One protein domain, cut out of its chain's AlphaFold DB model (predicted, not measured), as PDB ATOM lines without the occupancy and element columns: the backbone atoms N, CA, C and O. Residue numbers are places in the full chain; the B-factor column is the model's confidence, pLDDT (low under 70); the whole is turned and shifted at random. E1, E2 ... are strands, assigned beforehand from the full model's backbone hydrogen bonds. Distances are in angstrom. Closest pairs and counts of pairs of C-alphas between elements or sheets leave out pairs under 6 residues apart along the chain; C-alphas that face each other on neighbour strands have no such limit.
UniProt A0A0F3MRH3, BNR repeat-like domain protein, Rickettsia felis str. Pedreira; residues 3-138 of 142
ATOM      1  N   VAL A   3      28.718 -32.343 -26.278       93.19
ATOM      2  CA  VAL A   3      28.000 -31.113 -25.951       93.19
ATOM      3  C   VAL A   3      27.865 -30.263 -27.202       93.19
ATOM      4  O   VAL A   3      28.839 -29.987 -27.897       93.19
ATOM      5  N   ARG A   4      26.649 -29.786 -27.459       87.25
ATOM      6  CA  ARG A   4      26.383 -28.774 -28.484       87.25
ATOM      7  C   ARG A   4      26.249 -27.380 -27.847       87.25
ATOM      8  O   ARG A   4      25.235 -27.093 -27.204       87.25
ATOM      9  N   PRO A   5      27.240 -26.489 -27.980       80.56
ATOM     10  CA  PRO A   5      27.120 -25.140 -27.449       80.56
ATOM     11  C   PRO A   5      26.094 -24.324 -28.245       80.56
ATOM     12  O   PRO A   5      26.086 -24.330 -29.476       80.56
ATOM     13  N   ARG A   6      25.260 -23.566 -27.529       78.12
ATOM     14  CA  ARG A   6      24.360 -22.563 -28.107       78.12
ATOM     15  C   ARG A   6      25.085 -21.231 -28.220       78.12
ATOM     16  O   ARG A   6      25.477 -20.667 -27.203       78.12
ATOM     17  N   LYS A   7      25.238 -20.715 -29.439       73.69
ATOM     18  CA  LYS A   7      25.680 -19.334 -29.683       73.69
ATOM     19  C   LYS A   7      24.589 -18.588 -30.439       73.69
ATOM     20  O   LYS A   7      24.089 -19.098 -31.437       73.69
ATOM     21  N   THR A   8      24.244 -17.398 -29.953       64.88
ATOM     22  CA  THR A   8      23.210 -16.526 -30.531       64.88
ATOM     23  C   THR A   8      23.658 -15.855 -31.828       64.88
ATOM     24  O   THR A   8      22.817 -15.525 -32.656       64.88
ATOM     25  N   ASP A   9      24.969 -15.698 -32.035       73.38
ATOM     26  CA  ASP A   9      25.525 -15.192 -33.288       73.38
ATOM     27  C   ASP A   9      25.480 -16.274 -34.386       73.38
ATOM     28  O   ASP A   9      26.083 -17.355 -34.280       73.38
ATOM     29  N   SER A  10      24.740 -15.981 -35.453       66.50
ATOM     30  CA  SER A  10      24.573 -16.858 -36.609       66.50
ATOM     31  C   SER A  10      25.846 -16.983 -37.450       66.50
ATOM     32  O   SER A  10      26.017 -18.007 -38.109       66.50
ATOM     33  N   LEU A  11      26.757 -16.007 -37.379       71.62
ATOM     34  CA  LEU A  11      28.008 -15.969 -38.145       71.62
ATOM     35  C   LEU A  11      29.148 -16.740 -37.470       71.62
ATOM     36  O   LEU A  11      30.138 -17.085 -38.112       71.62
ATOM     37  N   MET A  12      29.016 -17.043 -36.178       79.62
ATOM     38  CA  MET A  12      30.020 -17.784 -35.419       79.62
ATOM     39  C   MET A  12      29.875 -19.290 -35.616       79.62
ATOM     40  O   MET A  12      28.876 -19.878 -35.194       79.62
ATOM     41  N   SER A  13      30.908 -19.938 -36.155       84.56
ATOM     42  CA  SER A  13      30.990 -21.398 -36.200       84.56
ATOM     43  C   SER A  13      30.838 -22.011 -34.804       84.56
ATOM     44  O   SER A  13      31.451 -21.580 -33.821       84.56
ATOM     45  N   THR A  14      29.983 -23.025 -34.717       90.00
ATOM     46  CA  THR A  14      29.678 -23.758 -33.488       90.00
ATOM     47  C   THR A  14      30.119 -25.198 -33.654       90.00
ATOM     48  O   THR A  14      29.491 -25.966 -34.376       90.00
ATOM     49  N   TYR A  15      31.219 -25.545 -32.993       93.56
ATOM     50  CA  TYR A  15      31.711 -26.914 -32.936       93.56
ATOM     51  C   TYR A  15      30.948 -27.712 -31.887       93.56
ATOM     52  O   TYR A  15      30.586 -27.181 -30.833       93.56
ATOM     53  N   ILE A  16      30.746 -28.996 -32.148       96.19
ATOM     54  CA  ILE A  16      30.460 -29.964 -31.093       96.19
ATOM     55  C   ILE A  16      31.686 -30.003 -30.174       96.19
ATOM     56  O   ILE A  16      32.818 -29.848 -30.626       96.19
ATOM     57  N   HIS A  17      31.458 -30.142 -28.876       95.81
ATOM     58  CA  HIS A  17      32.510 -30.267 -27.877       95.81
ATOM     59  C   HIS A  17      32.425 -31.623 -27.190       95.81
ATOM     60  O   HIS A  17      31.358 -32.233 -27.109       95.81
ATOM     61  N   ARG A  18      33.548 -32.064 -26.648       95.94
ATOM     62  CA  ARG A  18      33.696 -33.255 -25.830       95.94
ATOM     63  C   ARG A  18      34.117 -32.852 -24.423       95.94
ATOM     64  O   ARG A  18      34.821 -31.867 -24.223       95.94
ATOM     65  N   SER A  19      33.660 -33.622 -23.448       96.00
ATOM     66  CA  SER A  19      34.150 -33.588 -22.074       96.00
ATOM     67  C   SER A  19      34.184 -35.006 -21.517       96.00
ATOM     68  O   SER A  19      33.311 -35.829 -21.825       96.00
ATOM     69  N   ILE A  20      35.208 -35.304 -20.726       95.69
ATOM     70  CA  ILE A  20      35.503 -36.632 -20.192       95.69
ATOM     71  C   ILE A  20      35.192 -36.649 -18.703       95.69
ATOM     72  O   ILE A  20      35.514 -35.709 -17.981       95.69
ATOM     73  N   SER A  21      34.614 -37.749 -18.241       96.38
ATOM     74  CA  SER A  21      34.523 -38.067 -16.824       96.38
ATOM     75  C   SER A  21      35.270 -39.368 -16.571       96.38
ATOM     76  O   SER A  21      34.992 -40.365 -17.232       96.38
ATOM     77  N   ILE A  22      36.114 -39.384 -15.543       96.44
ATOM     78  CA  ILE A  22      36.812 -40.589 -15.059       96.44
ATOM     79  C   ILE A  22      36.192 -41.161 -13.773       96.44
ATOM     80  O   ILE A  22      36.750 -42.056 -13.150       96.44
ATOM     81  N   ASN A  23      35.057 -40.613 -13.331       97.00
ATOM     82  CA  ASN A  23      34.403 -40.966 -12.068       97.00
ATOM     83  C   ASN A  23      32.875 -41.012 -12.212       97.00
ATOM     84  O   ASN A  23      32.141 -40.449 -11.403       97.00
ATOM     85  N   ASN A  24      32.397 -41.702 -13.250       95.38
ATOM     86  CA  ASN A  24      30.973 -41.999 -13.467       95.38
ATOM     87  C   ASN A  24      30.051 -40.765 -13.511       95.38
ATOM     88  O   ASN A  24      28.902 -40.813 -13.085       95.38
ATOM     89  N   GLY A  25      30.552 -39.655 -14.047       96.19
ATOM     90  CA  GLY A  25      29.791 -38.441 -14.318       96.19
ATOM     91  C   GLY A  25      29.742 -37.445 -13.161       96.19
ATOM     92  O   GLY A  25      29.026 -36.454 -13.284       96.19
ATOM     93  N   ILE A  26      30.486 -37.675 -12.071       97.31
ATOM     94  CA  ILE A  26      30.536 -36.752 -10.926       97.31
ATOM     95  C   ILE A  26      31.304 -35.480 -11.299       97.31
ATOM     96  O   ILE A  26      30.836 -34.372 -11.042       97.31
ATOM     97  N   TYR A  27      32.468 -35.634 -11.932       97.19
ATOM     98  CA  TYR A  27      33.279 -34.530 -12.431       97.19
ATOM     99  C   TYR A  27      33.576 -34.707 -13.912       97.19
ATOM    100  O   TYR A  27      33.806 -35.812 -14.402       97.19
ATOM    101  N   TRP A  28      33.621 -33.576 -14.599       97.56
ATOM    102  CA  TRP A  28      33.818 -33.490 -16.035       97.56
ATOM    103  C   TRP A  28      35.017 -32.593 -16.330       97.56
ATOM    104  O   TRP A  28      35.215 -31.575 -15.662       97.56
ATOM    105  N   SER A  29      35.819 -32.968 -17.324       96.44
ATOM    106  CA  SER A  29      36.894 -32.124 -17.840       96.44
ATOM    107  C   SER A  29      36.331 -30.856 -18.487       96.44
ATOM    108  O   SER A  29      35.143 -30.777 -18.823       96.44
ATOM    109  N   ASN A  30      37.203 -29.883 -18.742       96.06
ATOM    110  CA  ASN A  30      36.850 -28.741 -19.581       96.06
ATOM    111  C   ASN A  30      36.347 -29.200 -20.960       96.06
ATOM    112  O   ASN A  30      36.691 -30.286 -21.434       96.06
ATOM    113  N   LEU A  31      35.510 -28.364 -21.579       94.38
ATOM    114  CA  LEU A  31      35.001 -28.602 -22.925       94.38
ATOM    115  C   LEU A  31      36.119 -28.422 -23.949       94.38
ATOM    116  O   LEU A  31      36.743 -27.363 -24.007       94.38
ATOM    117  N   GLU A  32      36.290 -29.415 -24.809       94.62
ATOM    118  CA  GLU A  32      37.238 -29.387 -25.921       94.62
ATOM    119  C   GLU A  32      36.472 -29.510 -27.242       94.62
ATOM    120  O   GLU A  32      35.626 -30.398 -27.363       94.62
ATOM    121  N   PRO A  33      36.686 -28.624 -28.227       95.06
ATOM    122  CA  PRO A  33      36.009 -28.732 -29.513       95.06
ATOM    123  C   PRO A  33      36.492 -29.975 -30.269       95.06
ATOM    124  O   PRO A  33      37.688 -30.255 -30.305       95.06
ATOM    125  N   VAL A  34      35.570 -30.680 -30.923       96.62
ATOM    126  CA  VAL A  34      35.901 -31.734 -31.894       96.62
ATOM    127  C   VAL A  34      35.803 -31.187 -33.315       96.62
ATOM    128  O   VAL A  34      35.259 -30.106 -33.546       96.62
ATOM    129  N   ASN A  35      36.279 -31.940 -34.302       96.19
ATOM    130  CA  ASN A  35      36.323 -31.538 -35.712       96.19
ATOM    131  C   ASN A  35      34.955 -31.547 -36.437       96.19
ATOM    132  O   ASN A  35      34.907 -31.667 -37.659       96.19
ATOM    133  N   LEU A  36      33.843 -31.380 -35.710       96.19
ATOM    134  CA  LEU A  36      32.482 -31.354 -36.251       96.19
ATOM    135  C   LEU A  36      31.770 -30.044 -35.926       96.19
ATOM    136  O   LEU A  36      31.636 -29.659 -34.764       96.19
ATOM    137  N   LEU A  37      31.251 -29.386 -36.960       94.94
ATOM    138  CA  LEU A  37      30.358 -28.240 -36.822       94.94
ATOM    139  C   LEU A  37      28.906 -28.697 -36.659       94.94
ATOM    140  O   LEU A  37      28.483 -29.689 -37.249       94.94
ATOM    141  N   ASN A  38      28.127 -27.922 -35.910       93.81
ATOM    142  CA  ASN A  38      26.715 -28.177 -35.663       93.81
ATOM    143  C   ASN A  38      25.911 -26.856 -35.662       93.81
ATOM    144  O   ASN A  38      26.328 -25.896 -35.009       93.81
ATOM    145  N   PRO A  39      24.758 -26.771 -36.352       92.69
ATOM    146  CA  PRO A  39      23.945 -25.559 -36.502       92.69
ATOM    147  C   PRO A  39      23.011 -25.322 -35.296       92.69
ATOM    148  O   PRO A  39      21.822 -25.043 -35.463       92.69
ATOM    149  N   ASP A  40      23.526 -25.492 -34.074       87.38
ATOM    150  CA  ASP A  40      22.737 -25.539 -32.832       87.38
ATOM    151  C   ASP A  40      21.550 -26.521 -32.910       87.38
ATOM    152  O   ASP A  40      20.426 -26.245 -32.487       87.38
ATOM    153  N   SER A  41      21.770 -27.685 -33.506       90.31
ATOM    154  CA  SER A  41      20.794 -28.766 -33.533       90.31
ATOM    155  C   SER A  41      21.180 -29.851 -32.545       90.31
ATOM    156  O   SER A  41      22.353 -30.016 -32.221       90.31
ATOM    157  N   ALA A  42      20.187 -30.589 -32.053       94.88
ATOM    158  CA  ALA A  42      20.423 -31.756 -31.215       94.88
ATOM    159  C   ALA A  42      21.368 -32.773 -31.883       94.88
ATOM    160  O   ALA A  42      21.472 -32.838 -33.108       94.88
ATOM    161  N   ILE A  43      22.042 -33.538 -31.033       97.44
ATOM    162  CA  ILE A  43      22.979 -34.595 -31.395       97.44
ATOM    163  C   ILE A  43      22.672 -35.810 -30.529       97.44
ATOM    164  O   ILE A  43      22.171 -35.640 -29.415       97.44
ATOM    165  N   ASP A  44      23.012 -36.994 -31.018       98.38
ATOM    166  CA  ASP A  44      22.922 -38.231 -30.248       98.38
ATOM    167  C   ASP A  44      24.021 -39.205 -30.669       98.38
ATOM    168  O   ASP A  44      24.450 -39.189 -31.826       98.38
ATOM    169  N   ALA A  45      24.504 -40.019 -29.734       97.75
ATOM    170  CA  ALA A  45      25.629 -40.909 -29.968       97.75
ATOM    171  C   ALA A  45      25.497 -42.240 -29.234       97.75
ATOM    172  O   ALA A  45      25.023 -42.301 -28.102       97.75
ATOM    173  N   ILE A  46      26.018 -43.289 -29.864       97.06
ATOM    174  CA  ILE A  46      26.103 -44.640 -29.307       97.06
ATOM    175  C   ILE A  46      27.550 -45.129 -29.324       97.06
ATOM    176  O   ILE A  46      28.341 -44.748 -30.189       97.06
ATOM    177  N   ASN A  47      27.886 -45.978 -28.355       94.69
ATOM    178  CA  ASN A  47      29.166 -46.675 -28.289       94.69
ATOM    179  C   ASN A  47      28.993 -48.077 -28.886       94.69
ATOM    180  O   ASN A  47      28.096 -48.808 -28.468       94.69
ATOM    181  N   LEU A  48      29.830 -48.427 -29.863       92.31
ATOM    182  CA  LEU A  48      29.827 -49.735 -30.519       92.31
ATOM    183  C   LEU A  48      30.842 -50.725 -29.917       92.31
ATOM    184  O   LEU A  48      30.888 -51.873 -30.347       92.31
ATOM    185  N   GLY A  49      31.629 -50.302 -28.926       90.44
ATOM    186  CA  GLY A  49      32.769 -51.044 -28.387       90.44
ATOM    187  C   GLY A  49      34.089 -50.628 -29.040       90.44
ATOM    188  O   GLY A  49      34.092 -49.890 -30.024       90.44
ATOM    189  N   ASP A  50      35.207 -51.084 -28.470       91.31
ATOM    190  CA  ASP A  50      36.571 -50.868 -28.988       91.31
ATOM    191  C   ASP A  50      36.842 -49.410 -29.403       91.31
ATOM    192  O   ASP A  50      37.196 -49.122 -30.550       91.31
ATOM    193  N   ASP A  51      36.564 -48.480 -28.486       93.50
ATOM    194  CA  ASP A  51      36.708 -47.024 -28.647       93.50
ATOM    195  C   ASP A  51      35.914 -46.410 -29.818       93.50
ATOM    196  O   ASP A  51      36.072 -45.226 -30.141       93.50
ATOM    197  N   THR A  52      35.023 -47.193 -30.434       94.44
ATOM    198  CA  THR A  52      34.259 -46.804 -31.614       94.44
ATOM    199  C   THR A  52      32.934 -46.166 -31.217       94.44
ATOM    200  O   THR A  52      32.065 -46.797 -30.611       94.44
ATOM    201  N   LEU A  53      32.740 -44.910 -31.613       96.88
ATOM    202  CA  LEU A  53      31.506 -44.161 -31.387       96.88
ATOM    203  C   LEU A  53      30.831 -43.822 -32.710       96.88
ATOM    204  O   LEU A  53      31.500 -43.427 -33.659       96.88
ATOM    205  N   LEU A  54      29.501 -43.870 -32.741       97.25
ATOM    206  CA  LEU A  54      28.699 -43.256 -33.797       97.25
ATOM    207  C   LEU A  54      27.954 -42.048 -33.250       97.25
ATOM    208  O   LEU A  54      27.427 -42.093 -32.145       97.25
ATOM    209  N   LEU A  55      27.867 -40.994 -34.052       98.19
ATOM    210  CA  LEU A  55      27.185 -39.746 -33.724       98.19
ATOM    211  C   LEU A  55      26.296 -39.337 -34.885       98.19
ATOM    212  O   LEU A  55      26.781 -39.169 -36.002       98.19
ATOM    213  N   THR A  56      25.019 -39.094 -34.612       98.44
ATOM    214  CA  THR A  56      24.127 -38.407 -35.544       98.44
ATOM    215  C   THR A  56      24.012 -36.926 -35.184       98.44
ATOM    216  O   THR A  56      23.911 -36.548 -34.013       98.44
ATOM    217  N   TYR A  57      24.088 -36.067 -36.197       97.94
ATOM    218  CA  TYR A  57      24.100 -34.612 -36.050       97.94
ATOM    219  C   TYR A  57      23.695 -33.941 -37.367       97.94
ATOM    220  O   TYR A  57      23.730 -34.562 -38.429       97.94
ATOM    221  N   ASN A  58      23.341 -32.654 -37.331       97.06
ATOM    222  CA  ASN A  58      23.221 -31.881 -38.567       97.06
ATOM    223  C   ASN A  58      24.574 -31.277 -38.944       97.06
ATOM    224  O   ASN A  58      25.156 -30.514 -38.169       97.06
ATOM    225  N   ARG A  59      25.051 -31.599 -40.146       94.38
ATOM    226  CA  ARG A  59      26.292 -31.079 -40.721       94.38
ATOM    227  C   ARG A  59      26.126 -29.636 -41.195       94.38
ATOM    228  O   ARG A  59      25.137 -29.279 -41.827       94.38
ATOM    229  N   VAL A  60      27.153 -28.820 -40.959       92.75
ATOM    230  CA  VAL A  60      27.269 -27.458 -41.505       92.75
ATOM    231  C   VAL A  60      28.124 -27.487 -42.774       92.75
ATOM    232  O   VAL A  60      29.225 -28.031 -42.767       92.75
ATOM    233  N   ILE A  61      27.648 -26.858 -43.852       88.94
ATOM    234  CA  ILE A  61      28.400 -26.673 -45.104       88.94
ATOM    235  C   ILE A  61      28.597 -25.176 -45.349       88.94
ATOM    236  O   ILE A  61      27.667 -24.388 -45.181       88.94
ATOM    237  N   ASN A  62      29.806 -24.776 -45.759       86.75
ATOM    238  CA  ASN A  62      30.153 -23.383 -46.079       86.75
ATOM    239  C   ASN A  62      29.792 -22.389 -44.956       86.75
ATOM    240  O   ASN A  62      29.319 -21.288 -45.233       86.75
ATOM    241  N   ASN A  63      29.957 -22.803 -43.693       83.56
ATOM    242  CA  ASN A  63      29.581 -22.044 -42.491       83.56
ATOM    243  C   ASN A  63      28.112 -21.573 -42.448       83.56
ATOM    244  O   ASN A  63      27.770 -20.673 -41.684       83.56
ATOM    245  N   ARG A  64      27.215 -22.184 -43.232       86.56
ATOM    246  CA  ARG A  64      25.780 -21.879 -43.193       86.56
ATOM    247  C   ARG A  64      25.092 -22.741 -42.143       86.56
ATOM    248  O   ARG A  64      25.007 -23.956 -42.292       86.56
ATOM    249  N   LYS A  65      24.588 -22.107 -41.082       87.62
ATOM    250  CA  LYS A  65      23.797 -22.788 -40.050       87.62
ATOM    251  C   LYS A  65      22.388 -23.085 -40.567       87.62
ATOM    252  O   LYS A  65      21.516 -22.224 -40.520       87.62
ATOM    253  N   SER A  66      22.172 -24.307 -41.034       90.94
ATOM    254  CA  SER A  66      20.865 -24.834 -41.433       90.94
ATOM    255  C   SER A  66      20.732 -26.295 -41.005       90.94
ATOM    256  O   SER A  66      21.731 -26.981 -40.806       90.94
ATOM    257  N   ARG A  67      19.497 -26.774 -40.821       94.75
ATOM    258  CA  ARG A  67      19.197 -28.142 -40.350       94.75
ATOM    259  C   ARG A  67      18.664 -29.051 -41.465       94.75
ATOM    260  O   ARG A  67      18.023 -30.056 -41.188       94.75
ATOM    261  N   ASN A  68      18.938 -28.689 -42.713       96.00
ATOM    262  CA  ASN A  68      18.500 -29.361 -43.940       96.00
ATOM    263  C   ASN A  68      19.456 -30.479 -44.399       96.00
ATOM    264  O   ASN A  68      19.340 -30.962 -45.522       96.00
ATOM    265  N   ILE A  69      20.431 -30.853 -43.568       97.19
ATOM    266  CA  ILE A  69      21.341 -31.978 -43.799       97.19
ATOM    267  C   ILE A  69      21.448 -32.743 -42.487       97.19
ATOM    268  O   ILE A  69      21.747 -32.141 -41.451       97.19
ATOM    269  N   LEU A  70      21.156 -34.040 -42.509       98.00
ATOM    270  CA  LEU A  70      21.335 -34.938 -41.373       98.00
ATOM    271  C   LEU A  70      22.424 -35.940 -41.726       98.00
ATOM    272  O   LEU A  70      22.370 -36.560 -42.788       98.00
ATOM    273  N   SER A  71      23.385 -36.103 -40.828       97.81
ATOM    274  CA  SER A  71      24.583 -36.891 -41.075       97.81
ATOM    275  C   SER A  71      24.886 -37.811 -39.899       97.81
ATOM    276  O   SER A  71      24.387 -37.630 -38.781       97.81
ATOM    277  N   VAL A  72      25.736 -38.794 -40.161       97.81
ATOM    278  CA  VAL A  72      26.353 -39.667 -39.174       97.81
ATOM    279  C   VAL A  72      27.868 -39.622 -39.348       97.81
ATOM    280  O   VAL A  72      28.395 -39.630 -40.462       97.81
ATOM    281  N   ALA A  73      28.569 -39.542 -38.226       97.62
ATOM    282  CA  ALA A  73      30.017 -39.623 -38.150       97.62
ATOM    283  C   ALA A  73      30.429 -40.739 -37.191       97.62
ATOM    284  O   ALA A  73      29.685 -41.094 -36.275       97.62
ATOM    285  N   THR A  74      31.626 -41.263 -37.408       97.12
ATOM    286  CA  THR A  74      32.269 -42.271 -36.574       97.12
ATOM    287  C   THR A  74      33.547 -41.715 -35.965       97.12
ATOM    288  O   THR A  74      34.241 -40.918 -36.597       97.12
ATOM    289  N   SER A  75      33.863 -42.134 -34.752       97.69
ATOM    290  CA  SER A  75      35.160 -41.927 -34.113       97.69
ATOM    291  C   SER A  75      35.718 -43.283 -33.707       97.69
ATOM    292  O   SER A  75      34.948 -44.166 -33.342       97.69
ATOM    293  N   TYR A  76      37.039 -43.436 -33.783       96.50
ATOM    294  CA  TYR A  76      37.766 -44.654 -33.398       96.50
ATOM    295  C   TYR A  76      38.728 -44.409 -32.225       96.50
ATOM    296  O   TYR A  76      39.663 -45.174 -32.015       96.50
ATOM    297  N   ASP A  77      38.554 -43.287 -31.531       95.69
ATOM    298  CA  ASP A  77      39.434 -42.786 -30.474       95.69
ATOM    299  C   ASP A  77      38.622 -42.085 -29.370       95.69
ATOM    300  O   ASP A  77      38.942 -40.983 -28.912       95.69
ATOM    301  N   GLU A  78      37.513 -42.716 -28.971       93.25
ATOM    302  CA  GLU A  78      36.608 -42.253 -27.911       93.25
ATOM    303  C   GLU A  78      36.084 -40.814 -28.098       93.25
ATOM    304  O   GLU A  78      35.844 -40.067 -27.137       93.25
ATOM    305  N   GLY A  79      35.872 -40.407 -29.347       96.00
ATOM    306  CA  GLY A  79      35.276 -39.130 -29.720       96.00
ATOM    307  C   GLY A  79      36.264 -37.975 -29.855       96.00
ATOM    308  O   GLY A  79      35.806 -36.829 -29.869       96.00
ATOM    309  N   LEU A  80      37.572 -38.237 -29.921       94.50
ATOM    310  CA  LEU A  80      38.583 -37.202 -30.147       94.50
ATOM    311  C   LEU A  80      38.579 -36.730 -31.611       94.50
ATOM    312  O   LEU A  80      38.477 -35.527 -31.859       94.50
ATOM    313  N   ASN A  81      38.611 -37.659 -32.566       96.75
ATOM    314  CA  ASN A  81      38.542 -37.391 -33.999       96.75
ATOM    315  C   ASN A  81      37.329 -38.078 -34.628       96.75
ATOM    316  O   ASN A  81      37.037 -39.243 -34.363       96.75
ATOM    317  N   TRP A  82      36.631 -37.345 -35.495       98.00
ATOM    318  CA  TRP A  82      35.430 -37.822 -36.174       98.00
ATOM    319  C   TRP A  82      35.600 -37.839 -37.690       98.00
ATOM    320  O   TRP A  82      36.162 -36.919 -38.287       98.00
ATOM    321  N   HIS A  83      35.039 -38.862 -38.320       96.88
ATOM    322  CA  HIS A  83      35.078 -39.096 -39.757       96.88
ATOM    323  C   HIS A  83      33.663 -39.382 -40.271       96.88
ATOM    324  O   HIS A  83      32.867 -39.980 -39.544       96.88
ATOM    325  N   PRO A  84      33.299 -38.964 -41.493       95.62
ATOM    326  CA  PRO A  84      32.018 -39.353 -42.072       95.62
ATOM    327  C   PRO A  84      31.967 -40.878 -42.254       95.62
ATOM    328  O   PRO A  84      32.992 -41.510 -42.508       95.62
ATOM    329  N   ILE A  85      30.785 -41.478 -42.101       93.88
ATOM    330  CA  ILE A  85      30.615 -42.913 -42.368       93.88
ATOM    331  C   ILE A  85      30.383 -43.182 -43.855       93.88
ATOM    332  O   ILE A  85      29.687 -42.426 -44.538       93.88
ATOM    333  N   THR A  86      30.870 -44.324 -44.336       91.19
ATOM    334  CA  THR A  86      30.490 -44.836 -45.651       91.19
ATOM    335  C   THR A  86      29.240 -45.704 -45.528       91.19
ATOM    336  O   THR A  86      29.221 -46.719 -44.828       91.19
ATOM    337  N   ILE A  87      28.178 -45.302 -46.225       89.88
ATOM    338  CA  ILE A  87      26.879 -45.975 -46.194       89.88
ATOM    339  C   ILE A  87      26.685 -46.740 -47.495       89.88
ATOM    340  O   ILE A  87      26.763 -46.167 -48.586       89.88
ATOM    341  N   ARG A  88      26.395 -48.040 -47.387       86.81
ATOM    342  CA  ARG A  88      26.138 -48.888 -48.552       86.81
ATOM    343  C   ARG A  88      24.966 -48.331 -49.372       86.81
ATOM    344  O   ARG A  88      23.887 -48.108 -48.834       86.81
ATOM    345  N   ASN A  89      25.171 -48.171 -50.681       86.69
ATOM    346  CA  ASN A  89      24.167 -47.697 -51.643       86.69
ATOM    347  C   ASN A  89      23.578 -46.301 -51.340       86.69
ATOM    348  O   ASN A  89      22.467 -46.003 -51.783       86.69
ATOM    349  N   SER A  90      24.286 -45.442 -50.597       88.38
ATOM    350  CA  SER A  90      23.826 -44.066 -50.389       88.38
ATOM    351  C   SER A  90      23.899 -43.252 -51.683       88.38
ATOM    352  O   SER A  90      24.856 -43.358 -52.448       88.38
ATOM    353  N   ILE A  91      22.882 -42.420 -51.903       91.38
ATOM    354  CA  ILE A  91      22.849 -41.414 -52.975       91.38
ATOM    355  C   ILE A  91      23.353 -40.042 -52.504       91.38
ATOM    356  O   ILE A  91      23.477 -39.118 -53.305       91.38
ATOM    357  N   TYR A  92      23.577 -39.890 -51.198       92.75
ATOM    358  CA  TYR A  92      24.015 -38.645 -50.583       92.75
ATOM    359  C   TYR A  92      25.545 -38.594 -50.489       92.75
ATOM    360  O   TYR A  92      26.204 -39.634 -50.591       92.75
ATOM    361  N   PRO A  93      26.131 -37.401 -50.274       93.00
ATOM    362  CA  PRO A  93      27.536 -37.286 -49.901       93.00
ATOM    363  C   PRO A  93      27.885 -38.170 -48.697       93.00
ATOM    364  O   PRO A  93      27.028 -38.506 -47.882       93.00
ATOM    365  N   GLU A  94      29.160 -38.530 -48.567       91.81
ATOM    366  CA  GLU A  94      29.611 -39.403 -47.483       91.81
ATOM    367  C   GLU A  94      29.234 -38.850 -46.097       91.81
ATOM    368  O   GLU A  94      29.376 -37.654 -45.819       91.81
ATOM    369  N   GLY A  95      28.736 -39.739 -45.235       93.81
ATOM    370  CA  GLY A  95      28.188 -39.422 -43.919       93.81
ATOM    371  C   GLY A  95      26.754 -38.888 -43.923       93.81
ATOM    372  O   GLY A  95      26.100 -38.975 -42.889       93.81
ATOM    373  N   ASP A  96      26.225 -38.369 -45.032       96.25
ATOM    374  CA  ASP A  96      24.877 -37.796 -45.065       96.25
ATOM    375  C   ASP A  96      23.810 -38.896 -45.236       96.25
ATOM    376  O   ASP A  96      23.937 -39.806 -46.058       96.25
ATOM    377  N   ILE A  97      22.734 -38.807 -44.449       96.56
ATOM    378  CA  ILE A  97      21.588 -39.737 -44.476       96.56
ATOM    379  C   ILE A  97      20.292 -39.074 -44.942       96.56
ATOM    380  O   ILE A  97      19.352 -39.759 -45.351       96.56
ATOM    381  N   GLU A  98      20.249 -37.744 -44.877       96.69
ATOM    382  CA  GLU A  98      19.234 -36.894 -45.483       96.69
ATOM    383  C   GLU A  98      19.884 -35.596 -45.950       96.69
ATOM    384  O   GLU A  98      20.718 -35.013 -45.253       96.69
ATOM    385  N   TYR A  99      19.450 -35.112 -47.108       95.75
ATOM    386  CA  TYR A  99      19.935 -33.873 -47.696       95.75
ATOM    387  C   TYR A  99      18.793 -33.167 -48.420       95.75
ATOM    388  O   TYR A  99      18.104 -33.769 -49.246       95.75
ATOM    389  N   SER A 100      18.656 -31.870 -48.174       94.75
ATOM    390  CA  SER A 100      17.768 -30.988 -48.921       94.75
ATOM    391  C   SER A 100      18.497 -29.721 -49.342       94.75
ATOM    392  O   SER A 100      19.311 -29.178 -48.602       94.75
ATOM    393  N   ASN A 101      18.196 -29.203 -50.528       92.31
ATOM    394  CA  ASN A 101      18.639 -27.877 -50.962       92.31
ATOM    395  C   ASN A 101      17.709 -26.746 -50.473       92.31
ATOM    396  O   ASN A 101      18.027 -25.572 -50.663       92.31
ATOM    397  N   ILE A 102      16.583 -27.079 -49.838       93.94
ATOM    398  CA  ILE A 102      15.626 -26.123 -49.285       93.94
ATOM    399  C   ILE A 102      16.040 -25.806 -47.846       93.94
ATOM    400  O   ILE A 102      15.888 -26.621 -46.942       93.94
ATOM    401  N   LEU A 103      16.547 -24.594 -47.613       89.94
ATOM    402  CA  LEU A 103      17.083 -24.192 -46.302       89.94
ATOM    403  C   LEU A 103      16.041 -24.174 -45.173       89.94
ATOM    404  O   LEU A 103      16.421 -24.231 -44.006       89.94
ATOM    405  N   SER A 104      14.755 -24.063 -45.509       91.19
ATOM    406  CA  SER A 104      13.655 -24.100 -44.541       91.19
ATOM    407  C   SER A 104      13.218 -25.514 -44.160       91.19
ATOM    408  O   SER A 104      12.423 -25.654 -43.235       91.19
ATOM    409  N   GLU A 105      13.685 -26.553 -44.862       95.44
ATOM    410  CA  GLU A 105      13.460 -27.928 -44.426       95.44
ATOM    411  C   GLU A 105      14.392 -28.265 -43.262       95.44
ATOM    412  O   GLU A 105      15.598 -28.022 -43.306       95.44
ATOM    413  N   GLU A 106      13.824 -28.830 -42.202       95.56
ATOM    414  CA  GLU A 106      14.559 -29.168 -40.992       95.56
ATOM    415  C   GLU A 106      14.436 -30.655 -40.660       95.56
ATOM    416  O   GLU A 106      13.338 -31.185 -40.479       95.56
ATOM    417  N   TYR A 107      15.584 -31.296 -40.457       97.25
ATOM    418  CA  TYR A 107      15.720 -32.579 -39.774       97.25
ATOM    419  C   TYR A 107      16.195 -32.294 -38.347       97.25
ATOM    420  O   TYR A 107      17.330 -31.869 -38.135       97.25
ATOM    421  N   SER A 108      15.310 -32.437 -37.364       95.25
ATOM    422  CA  SER A 108      15.540 -32.012 -35.979       95.25
ATOM    423  C   SER A 108      15.461 -33.179 -34.996       95.25
ATOM    424  O   SER A 108      14.703 -34.121 -35.210       95.25
ATOM    425  N   TYR A 109      16.182 -33.060 -33.878       95.88
ATOM    426  CA  TYR A 109      16.173 -34.029 -32.770       95.88
ATOM    427  C   TYR A 109      16.475 -35.467 -33.208       95.88
ATOM    428  O   TYR A 109      15.628 -36.337 -33.024       95.88
ATOM    429  N   PRO A 110      17.643 -35.710 -33.831       97.81
ATOM    430  CA  PRO A 110      17.990 -37.057 -34.232       97.81
ATOM    431  C   PRO A 110      18.335 -37.918 -33.011       97.81
ATOM    432  O   PRO A 110      18.959 -37.441 -32.063       97.81
ATOM    433  N   THR A 111      17.946 -39.185 -33.078       98.12
ATOM    434  CA  THR A 111      18.320 -40.264 -32.159       98.12
ATOM    435  C   THR A 111      18.875 -41.417 -32.980       98.12
ATOM    436  O   THR A 111      18.317 -41.731 -34.034       98.12
ATOM    437  N   ILE A 112      19.951 -42.045 -32.510       98.38
ATOM    438  CA  ILE A 112      20.622 -43.160 -33.186       98.38
ATOM    439  C   ILE A 112      20.638 -44.401 -32.293       98.38
ATOM    440  O   ILE A 112      20.941 -44.318 -31.109       98.38
ATOM    441  N   ILE A 113      20.323 -45.561 -32.867       97.38
ATOM    442  CA  ILE A 113      20.387 -46.859 -32.186       97.38
ATOM    443  C   ILE A 113      20.951 -47.929 -33.127       97.38
ATOM    444  O   ILE A 113      20.748 -47.869 -34.342       97.38
ATOM    445  N   MET A 114      21.652 -48.908 -32.557       95.56
ATOM    446  CA  MET A 114      22.110 -50.114 -33.252       95.56
ATOM    447  C   MET A 114      21.086 -51.236 -33.047       95.56
ATOM    448  O   MET A 114      20.534 -51.372 -31.950       95.56
ATOM    449  N   SER A 115      20.814 -52.022 -34.087       94.69
ATOM    450  CA  SER A 115      19.966 -53.207 -33.984       94.69
ATOM    451  C   SER A 115      20.587 -54.246 -33.033       94.69
ATOM    452  O   SER A 115      21.809 -54.309 -32.906       94.69
ATOM    453  N   PRO A 116      19.792 -55.099 -32.357       92.31
ATOM    454  CA  PRO A 116      20.327 -56.071 -31.396       92.31
ATOM    455  C   PRO A 116      21.328 -57.082 -31.979       92.31
ATOM    456  O   PRO A 116      22.136 -57.641 -31.244       92.31
ATOM    457  N   ASP A 117      21.256 -57.336 -33.285       91.31
ATOM    458  CA  ASP A 117      22.167 -58.208 -34.028       91.31
ATOM    459  C   ASP A 117      23.385 -57.463 -34.611       91.31
ATOM    460  O   ASP A 117      24.189 -58.072 -35.313       91.31
ATOM    461  N   ASN A 118      23.535 -56.167 -34.310       89.25
ATOM    462  CA  ASN A 118      24.605 -55.275 -34.767       89.25
ATOM    463  C   ASN A 118      24.737 -55.132 -36.293       89.25
ATOM    464  O   ASN A 118      25.799 -54.750 -36.790       89.25
ATOM    465  N   ASN A 119      23.673 -55.421 -37.044       89.38
ATOM    466  CA  ASN A 119      23.693 -55.365 -38.506       89.38
ATOM    467  C   ASN A 119      23.166 -54.045 -39.076       89.38
ATOM    468  O   ASN A 119      23.542 -53.673 -40.188       89.38
ATOM    469  N   GLU A 120      22.301 -53.335 -38.353       93.75
ATOM    470  CA  GLU A 120      21.602 -52.154 -38.854       93.75
ATOM    471  C   GLU A 120      21.689 -50.981 -37.883       93.75
ATOM    472  O   GLU A 120      21.506 -51.106 -36.673       93.75
ATOM    473  N   ILE A 121      21.908 -49.793 -38.437       95.81
ATOM    474  CA  ILE A 121      21.801 -48.534 -37.710       95.81
ATOM    475  C   ILE A 121      20.449 -47.923 -38.032       95.81
ATOM    476  O   ILE A 121      20.093 -47.747 -39.198       95.81
ATOM    477  N   HIS A 122      19.726 -47.537 -36.989       97.69
ATOM    478  CA  HIS A 122      18.459 -46.835 -37.094       97.69
ATOM    479  C   HIS A 122      18.650 -45.396 -36.626       97.69
ATOM    480  O   HIS A 122      19.158 -45.152 -35.531       97.69
ATOM    481  N   VAL A 123      18.199 -44.440 -37.437       98.38
ATOM    482  CA  VAL A 123      18.155 -43.022 -37.068       98.38
ATOM    483  C   VAL A 123      16.723 -42.518 -37.164       98.38
ATOM    484  O   VAL A 123      16.100 -42.580 -38.225       98.38
ATOM    485  N   ILE A 124      16.199 -42.018 -36.051       98.44
ATOM    486  CA  ILE A 124      14.851 -41.454 -35.936       98.44
ATOM    487  C   ILE A 124      14.994 -39.956 -35.718       98.44
ATOM    488  O   ILE A 124      15.852 -39.519 -34.958       98.44
ATOM    489  N   TYR A 125      14.176 -39.157 -36.391       98.38
ATOM    490  CA  TYR A 125      14.253 -37.705 -36.293       98.38
ATOM    491  C   TYR A 125      12.907 -37.063 -36.635       98.38
ATOM    492  O   TYR A 125      12.045 -37.651 -37.290       98.38
ATOM    493  N   THR A 126      12.722 -35.821 -36.204       97.94
ATOM    494  CA  THR A 126      11.566 -35.012 -36.600       97.94
ATOM    495  C   THR A 126      11.836 -34.293 -37.920       97.94
ATOM    496  O   THR A 126      12.889 -33.685 -38.102       97.94
ATOM    497  N   PHE A 127      10.874 -34.315 -38.835       97.75
ATOM    498  CA  PHE A 127      10.881 -33.539 -40.068       97.75
ATOM    499  C   PHE A 127       9.961 -32.326 -39.925       97.75
ATOM    500  O   PHE A 127       8.771 -32.468 -39.619       97.75
ATOM    501  N   ASN A 128      10.533 -31.132 -40.098       95.94
ATOM    502  CA  ASN A 128       9.889 -29.832 -39.890       95.94
ATOM    503  C   ASN A 128       9.189 -29.705 -38.526       95.94
ATOM    504  O   ASN A 128       8.269 -28.911 -38.374       95.94
ATOM    505  N   ARG A 129       9.619 -30.506 -37.537       94.88
ATOM    506  CA  ARG A 129       9.030 -30.605 -36.186       94.88
ATOM    507  C   ARG A 129       7.537 -30.956 -36.171       94.88
ATOM    508  O   ARG A 129       6.857 -30.677 -35.190       94.88
ATOM    509  N   ILE A 130       7.042 -31.566 -37.247       96.81
ATOM    510  CA  ILE A 130       5.632 -31.954 -37.403       96.81
ATOM    511  C   ILE A 130       5.511 -33.471 -37.554       96.81
ATOM    512  O   ILE A 130       4.635 -34.078 -36.950       96.81
ATOM    513  N   ASN A 131       6.405 -34.090 -38.327       96.31
ATOM    514  CA  ASN A 131       6.378 -35.527 -38.590       96.31
ATOM    515  C   ASN A 131       7.584 -36.215 -37.961       96.31
ATOM    516  O   ASN A 131       8.651 -35.614 -37.865       96.31
ATOM    517  N   LEU A 132       7.446 -37.490 -37.606       97.56
ATOM    518  CA  LEU A 132       8.585 -38.361 -37.332       97.56
ATOM    519  C   LEU A 132       8.974 -39.099 -38.615       97.56
ATOM    520  O   LEU A 132       8.114 -39.570 -39.357       97.56
ATOM    521  N   LYS A 133      10.275 -39.187 -38.871       98.12
ATOM    522  CA  LYS A 133      10.867 -39.988 -39.939       98.12
ATOM    523  C   LYS A 133      11.911 -40.929 -39.351       98.12
ATOM    524  O   LYS A 133      12.448 -40.698 -38.268       98.12
ATOM    525  N   HIS A 134      12.182 -41.995 -40.091       97.69
ATOM    526  CA  HIS A 134      13.078 -43.069 -39.693       97.69
ATOM    527  C   HIS A 134      13.909 -43.511 -40.897       97.69
ATOM    528  O   HIS A 134      13.385 -43.668 -42.002       97.69
ATOM    529  N   LYS A 135      15.212 -43.670 -40.685       96.69
ATOM    530  CA  LYS A 135      16.170 -44.215 -41.647       96.69
ATOM    531  C   LYS A 135      16.841 -45.442 -41.063       96.69
ATOM    532  O   LYS A 135      17.160 -45.462 -39.877       96.69
ATOM    533  N   VAL A 136      17.074 -46.425 -41.924       95.94
ATOM    534  CA  VAL A 136      17.827 -47.640 -41.617       95.94
ATOM    535  C   VAL A 136      18.912 -47.790 -42.664       95.94
ATOM    536  O   VAL A 136      18.655 -47.575 -43.849       95.94
ATOM    537  N   PHE A 137      20.119 -48.122 -42.233       93.38
ATOM    538  CA  PHE A 137      21.224 -48.403 -43.135       93.38
ATOM    539  C   PHE A 137      22.265 -49.296 -42.468       93.38
ATOM    540  O   PHE A 137      22.321 -49.426 -41.247       93.38
ATOM    541  N   GLN A 138      23.107 -49.892 -43.305       90.81
ATOM    542  CA  GLN A 138      24.223 -50.729 -42.886       90.81
ATOM    543  C   GLN A 138      25.530 -49.990 -43.170       90.81
ATOM    544  O   GLN A 138      25.675 -49.347 -44.220       90.81
TER     545      GLN A 138
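Overview. This is residues 3 to 138 of the 142 residues of the protein "BNR repeat-like domain protein" of Rickettsia felis str. Pedreira (UniProt A0A0F3MRH3). Two small sheets face each other as a sandwich, their strands nearly aligned, with E3 to E6 making one layer and E7 to E9 the other; a separate two-stranded hairpin, E1 and E2, is set off to one side. Three long stretches hold no named element, residues 3 to 14, 19 to 31 and 76 to 95, and in the last of these residues 83 to 84 pair with residues 73 to 74 of E5, antiparallel. The printed part has 136 residues, with no named helix and nine named strands, E1 to E9 in chain order; the class is all strand, though under half of the residues, 55, are in named elements. The sheets run E3 - E4 - E5 - E6, E7 - E8 - E9 and E1 - E2, all antiparallel. The whole is compact, with a radius of gyration of the C-alphas of 14.9 A and spans of 43 by 43 by 25 A.

Arrangement. E1, residues 15 to 18, and E2, residues 32 to 37, form an antiparallel hairpin, with N 16 and O 36 2.8 A apart; both are apart from the other named strands. E3, residues 44 to 49, E4, residues 52 to 57, E5, residues 69 to 75, and E6, residues 96 to 99, form a meander, each strand the antiparallel neighbour of the one before. N 46 and O 54 of E3 and E4 are 2.9 A apart, N 55 and O 73 of E4 and E5 2.9 A, and N 70 and O 98 of E5 and E6 2.9 A. The pairing of E5 is staggered: residues 69 to 71 pair with E6, residues 71 to 75 with E4. E7, residues 107 to 114, E8, residues 121 to 127, and E9, residues 131 to 137, form a second meander; N 111 and O 124 are 2.8 A apart, as are N 123 and O 135. E7 bends by 52 degrees at residue 110. In the sandwich, two sheets face to face, the facing parts are 8.8 A centre to centre and the strands of the two sheets stand at 20 degrees. The closest C-alphas of E3 and E7, Asp 44 and Thr 111, are 5.4 A apart; those of E6 and E9, Ile 97 and Lys 135, are 7.6 A apart.

Along the chain. E1 begins at C-alpha 15, (31.711, -26.914, -32.936). E5 is 19.6 A long from first to last C-alpha, E7 19.8 A, E8 18.7 A and E9 20.2 A. E9 ends at C-alpha 137, (21.224, -48.403, -43.135).

Size, cuts and confidence. The two C-alphas farthest apart, Asn 23 and Ile 102, are 44.2 A apart. The printed part has no cut. The links E1 to E2, E4 to E5 and E5 to E6 are long. Mean pLDDT of the printed part is 93.3; residues 8 and 10 are under 70.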